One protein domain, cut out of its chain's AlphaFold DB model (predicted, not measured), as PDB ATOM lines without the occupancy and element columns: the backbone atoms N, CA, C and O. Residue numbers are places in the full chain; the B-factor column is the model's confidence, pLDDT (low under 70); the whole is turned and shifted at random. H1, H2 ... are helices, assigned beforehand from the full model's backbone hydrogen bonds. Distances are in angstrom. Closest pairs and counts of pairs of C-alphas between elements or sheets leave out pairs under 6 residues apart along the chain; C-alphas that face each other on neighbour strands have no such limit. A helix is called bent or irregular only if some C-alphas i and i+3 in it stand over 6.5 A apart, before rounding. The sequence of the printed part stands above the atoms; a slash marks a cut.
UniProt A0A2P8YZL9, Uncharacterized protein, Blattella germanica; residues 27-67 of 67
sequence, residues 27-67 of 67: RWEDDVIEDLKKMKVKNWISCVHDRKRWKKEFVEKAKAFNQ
ATOM      1  N   ARG A  27      37.475  63.481 -23.986       78.00
ATOM      2  CA  ARG A  27      36.514  62.937 -24.945       78.00
ATOM      3  C   ARG A  27      35.935  61.633 -24.401       78.00
ATOM      4  O   ARG A  27      36.678  60.710 -24.096       78.00
ATOM      5  N   TRP A  28      34.608  61.536 -24.337       82.06
ATOM      6  CA  TRP A  28      33.908  60.269 -24.073       82.06
ATOM      7  C   TRP A  28      34.269  59.187 -25.109       82.06
ATOM      8  O   TRP A  28      34.197  57.996 -24.832       82.06
ATOM      9  N   GLU A  29      34.672  59.618 -26.306       81.88
ATOM     10  CA  GLU A  29      35.096  58.767 -27.413       81.88
ATOM     11  C   GLU A  29      36.328  57.922 -27.057       81.88
ATOM     12  O   GLU A  29      36.365  56.738 -27.385       81.88
ATOM     13  N   ASP A  30      37.297  58.494 -26.334       84.62
ATOM     14  CA  ASP A  30      38.528  57.789 -25.956       84.62
ATOM     15  C   ASP A  30      38.230  56.599 -25.031       84.62
ATOM     16  O   ASP A  30      38.818  55.529 -25.190       84.62
ATOM     17  N   ASP A  31      37.258  56.755 -24.130       82.19
ATOM     18  CA  ASP A  31      36.803  55.699 -23.219       82.19
ATOM     19  C   ASP A  31      36.113  54.568 -23.948       82.19
ATOM     20  O   ASP A  31      36.439  53.400 -23.750       82.19
ATOM     21  N   VAL A  32      35.197  54.921 -24.849       82.19
ATOM     22  CA  VAL A  32      34.518  53.931 -25.680       82.19
ATOM     23  C   VAL A  32      35.549  53.172 -26.517       82.19
ATOM     24  O   VAL A  32      35.466  51.951 -26.623       82.19
ATOM     25  N   ILE A  33      36.569  53.844 -27.061       86.19
ATOM     26  CA  ILE A  33      37.660  53.187 -27.796       86.19
ATOM     27  C   ILE A  33      38.481  52.265 -26.881       86.19
ATOM     28  O   ILE A  33      38.855  51.166 -27.305       86.19
ATOM     29  N   GLU A  34      38.786  52.674 -25.650       86.25
ATOM     30  CA  GLU A  34      39.528  51.854 -24.689       86.25
ATOM     31  C   GLU A  34      38.747  50.591 -24.299       86.25
ATOM     32  O   GLU A  34      39.288  49.483 -24.350       86.25
ATOM     33  N   ASP A  35      37.460  50.733 -23.995       86.12
ATOM     34  CA  ASP A  35      36.581  49.614 -23.665       86.12
ATOM     35  C   ASP A  35      36.409  48.677 -24.864       86.12
ATOM     36  O   ASP A  35      36.434  47.453 -24.720       86.12
ATOM     37  N   LEU A  36      36.358  49.222 -26.082       86.75
ATOM     38  CA  LEU A  36      36.334  48.420 -27.303       86.75
ATOM     39  C   LEU A  36      37.615  47.623 -27.525       86.75
ATOM     40  O   LEU A  36      37.550  46.461 -27.946       86.75
ATOM     41  N   LYS A  37      38.775  48.213 -27.209       86.31
ATOM     42  CA  LYS A  37      40.059  47.500 -27.211       86.31
ATOM     43  C   LYS A  37      40.045  46.367 -26.184       86.31
ATOM     44  O   LYS A  37      40.424  45.249 -26.534       86.31
ATOM     45  N   LYS A  38      39.557  46.615 -24.962       88.25
ATOM     46  CA  LYS A  38      39.444  45.599 -23.896       88.25
ATOM     47  C   LYS A  38      38.508  44.453 -24.291       88.25
ATOM     48  O   LYS A  38      38.873  43.288 -24.149       88.25
ATOM     49  N   MET A  39      37.357  44.767 -24.886       86.50
ATOM     50  CA  MET A  39      36.383  43.789 -25.386       86.50
ATOM     51  C   MET A  39      36.814  43.080 -26.686       86.50
ATOM     52  O   MET A  39      36.105  42.192 -27.172       86.50
ATOM     53  N   LYS A  40      37.968  43.449 -27.270       85.19
ATOM     54  CA  LYS A  40      38.504  42.923 -28.541       85.19
ATOM     55  C   LYS A  40      37.506  43.022 -29.707       85.19
ATOM     56  O   LYS A  40      37.494  42.169 -30.600       85.19
ATOM     57  N   VAL A  41      36.660  44.053 -29.711       83.38
ATOM     58  CA  VAL A  41      35.701  44.304 -30.794       83.38
ATOM     59  C   VAL A  41      36.425  45.029 -31.925       83.38
ATOM     60  O   VAL A  41      36.922  46.140 -31.756       83.38
ATOM     61  N   LYS A  42      36.492  44.395 -33.098       79.56
ATOM     62  CA  LYS A  42      37.085  44.980 -34.309       79.56
ATOM     63  C   LYS A  42      35.996  45.563 -35.206       79.56
ATOM     64  O   LYS A  42      34.875  45.069 -35.211       79.56
ATOM     65  N   ASN A  43      36.348  46.580 -35.996       82.81
ATOM     66  CA  ASN A  43      35.491  47.175 -37.029       82.81
ATOM     67  C   ASN A  43      34.106  47.623 -36.525       82.81
ATOM     68  O   ASN A  43      33.120  47.527 -37.257       82.81
ATOM     69  N   TRP A  44      34.032  48.135 -35.290       79.06
ATOM     70  CA  TRP A  44      32.775  48.505 -34.629       79.06
ATOM     71  C   TRP A  44      31.919  49.459 -35.473       79.06
ATOM     72  O   TRP A  44      30.714  49.261 -35.552       79.06
ATOM     73  N   ILE A  45      32.540  50.402 -36.193       83.12
ATOM     74  CA  ILE A  45      31.860  51.333 -37.110       83.12
ATOM     75  C   ILE A  45      31.032  50.568 -38.151       83.12
ATOM     76  O   ILE A  45      29.859  50.865 -38.360       83.12
ATOM     77  N   SER A  46      31.605  49.532 -38.770       85.06
ATOM     78  CA  SER A  46      30.885  48.694 -39.738       85.06
ATOM     79  C   SER A  46      29.779  47.860 -39.079       85.06
ATOM     80  O   SER A  46      28.727  47.649 -39.677       85.06
ATOM     81  N   CYS A  47      29.973  47.437 -37.825       81.56
ATOM     82  CA  CYS A  47      28.987  46.660 -37.078       81.56
ATOM     83  C   CYS A  47      27.773  47.493 -36.643       81.56
ATOM     84  O   CYS A  47      26.696  46.924 -36.505       81.56
ATOM     85  N   VAL A  48      27.914  48.814 -36.460       83.62
ATOM     86  CA  VAL A  48      26.801  49.725 -36.112       83.62
ATOM     87  C   VAL A  48      25.771  49.833 -37.242       83.62
ATOM     88  O   VAL A  48      24.586  50.013 -36.970       83.62
ATOM     89  N   HIS A  49      26.196  49.686 -38.501       87.62
ATOM     90  CA  HIS A  49      25.308  49.810 -39.661       87.62
ATOM     91  C   HIS A  49      24.262  48.683 -39.731       87.62
ATOM     92  O   HIS A  49      23.169  48.892 -40.251       87.62
ATOM     93  N   ASP A  50      24.562  47.505 -39.175       90.62
ATOM     94  CA  ASP A  50      23.612  46.398 -39.060       90.62
ATOM     95  C   ASP A  50      23.149  46.242 -37.607       90.62
ATOM     96  O   ASP A  50      23.878  45.777 -36.730       90.62
ATOM     97  N   ARG A  51      21.874  46.555 -37.359       88.69
ATOM     98  CA  ARG A  51      21.258  46.481 -36.028       88.69
ATOM     99  C   ARG A  51      21.322  45.085 -35.396       88.69
ATOM    100  O   ARG A  51      21.480  44.979 -34.176       88.69
ATOM    101  N   LYS A  52      21.159  44.012 -36.177       89.19
ATOM    102  CA  LYS A  52      21.191  42.635 -35.651       89.19
ATOM    103  C   LYS A  52      22.611  42.267 -35.249       89.19
ATOM    104  O   LYS A  52      22.824  41.726 -34.160       89.19
ATOM    105  N   ARG A  53      23.570  42.609 -36.109       86.88
ATOM    106  CA  ARG A  53      24.992  42.393 -35.866       86.88
ATOM    107  C   ARG A  53      25.488  43.197 -34.668       86.88
ATOM    108  O   ARG A  53      26.110  42.620 -33.783       86.88
ATOM    109  N   TRP A  54      25.114  44.470 -34.577       87.31
ATOM    110  CA  TRP A  54      25.385  45.333 -33.430       87.31
ATOM    111  C   TRP A  54      24.907  44.713 -32.116       87.31
ATOM    112  O   TRP A  54      25.679  44.567 -31.168       87.31
ATOM    113  N   LYS A  55      23.643  44.277 -32.062       87.88
ATOM    114  CA  LYS A  55      23.088  43.665 -30.850       87.88
ATOM    115  C   LYS A  55      23.896  42.433 -30.429       87.88
ATOM    116  O   LYS A  55      24.267  42.318 -29.266       87.88
ATOM    117  N   LYS A  56      24.182  41.530 -31.370       85.38
ATOM    118  CA  LYS A  56      24.847  40.253 -31.081       85.38
ATOM    119  C   LYS A  56      26.329  40.412 -30.738       85.38
ATOM    120  O   LYS A  56      26.811  39.771 -29.811       85.38
ATOM    121  N   GLU A  57      27.061  41.223 -31.495       82.06
ATOM    122  CA  GLU A  57      28.518  41.319 -31.374       82.06
ATOM    123  C   GLU A  57      28.974  42.343 -30.336       82.06
ATOM    124  O   GLU A  57      30.048  42.163 -29.763       82.06
ATOM    125  N   PHE A  58      28.182  43.392 -30.098       83.00
ATOM    126  CA  PHE A  58      28.553  44.508 -29.229       83.00
ATOM    127  C   PHE A  58      27.734  44.524 -27.941       83.00
ATOM    128  O   PHE A  58      28.302  44.443 -26.859       83.00
ATOM    129  N   VAL A  59      26.402  44.596 -28.035       85.81
ATOM    130  CA  VAL A  59      25.543  44.837 -26.859       85.81
ATOM    131  C   VAL A  59      25.619  43.690 -25.856       85.81
ATOM    132  O   VAL A  59      25.772  43.933 -24.664       85.81
ATOM    133  N   GLU A  60      25.548  42.441 -26.318       86.44
ATOM    134  CA  GLU A  60      25.640  41.288 -25.412       86.44
ATOM    135  C   GLU A  60      27.035  41.147 -24.787       86.44
ATOM    136  O   GLU A  60      27.146  40.812 -23.609       86.44
ATOM    137  N   LYS A  61      28.103  41.483 -25.523       83.50
ATOM    138  CA  LYS A  61      29.461  41.504 -24.961       83.50
ATOM    139  C   LYS A  61      29.633  42.609 -23.926       83.50
ATOM    140  O   LYS A  61      30.200  42.345 -22.876       83.50
ATOM    141  N   ALA A  62      29.113  43.802 -24.197       83.81
ATOM    142  CA  ALA A  62      29.168  44.928 -23.272       83.81
ATOM    143  C   ALA A  62      28.384  44.643 -21.982       83.81
ATOM    144  O   ALA A  62      28.866  44.952 -20.904       83.81
ATOM    145  N   LYS A  63      27.218  43.987 -22.066       84.12
ATOM    146  CA  LYS A  63      26.460  43.552 -20.877       84.12
ATOM    147  C   LYS A  63      27.211  42.533 -20.022       84.12
ATOM    148  O   LYS A  63      27.053  42.530 -18.809       84.12
ATOM    149  N   ALA A  64      27.962  41.631 -20.655       81.12
ATOM    150  CA  ALA A  64      28.775  40.637 -19.956       81.12
ATOM    151  C   ALA A  64      30.096  41.225 -19.425       81.12
ATOM    152  O   ALA A  64      30.711  40.655 -18.525       81.12
ATOM    153  N   PHE A  65      30.534  42.353 -19.985       77.62
ATOM    154  CA  PHE A  65      31.714  43.093 -19.568       77.62
ATOM    155  C   PHE A  65      31.364  43.964 -18.353       77.62
ATOM    156  O   PHE A  65      31.091  45.154 -18.473       77.62
ATOM    157  N   ASN A  66      31.337  43.345 -17.172       65.12
ATOM    158  CA  ASN A  66      31.301  44.084 -15.913       65.12
ATOM    159  C   ASN A  66      32.697  44.658 -15.634       65.12
ATOM    160  O   ASN A  66      33.676  43.907 -15.596       65.12
ATOM    161  N   GLN A  67      32.756  45.980 -15.488       56.12
ATOM    162  CA  GLN A  67      33.961  46.781 -15.261       56.12
ATOM    163  C   GLN A  67      34.257  46.954 -13.771       56.12
ATOM    164  O   GLN A  67      33.284  47.074 -12.990       56.12
TER     165      GLN A  67
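This is residues 27 to 67 of the 67 residues of an uncharacterized protein of Blattella germanica (UniProt A0A2P8YZL9). Three helices stand as a loose, open triangle: H1 is at one side with its first part, residues 28 to 32, sticking out free, and the short H2 packs on residues 53 to 58 of H3, the longest helix. The printed part has 41 residues with three named helices in the order H1, H2, H3 and no named strand, all helix by class. The whole is compact, with a radius of gyration of the C-alphas of 10.0 A and spans of 25 by 21 by 15 A.

H1, residues 28 to 38, touches no helix. It is only just apart from H2, residues 44 to 48, the closest C-alphas being 8.1 A apart. H2 touches H3, residues 51 to 64, with residues 53 to 58 of H3 alone; the closest C-alphas, of Cys 47 and Trp 54, are 5.3 A apart. H1 and H3 are apart. Every O i to N i+4 pair is within hydrogen-bond range in H1 and H2, and 8 of 10 in H3.

H1 begins at C-alpha 28 (33.908, 60.269, -24.073) and is 15.7 A long. H3, 18.7 A, ends at C-alpha 64 (28.775, 40.637, -19.956); it is only just irregular, with C-alphas 57 and 60 6.6 A apart.

The C-alphas farthest apart, of Arg 27 and Lys 52, are 27.6 A apart. The printed part has no cut, and both links are tight. Residues 66 to 67 have pLDDT under 70.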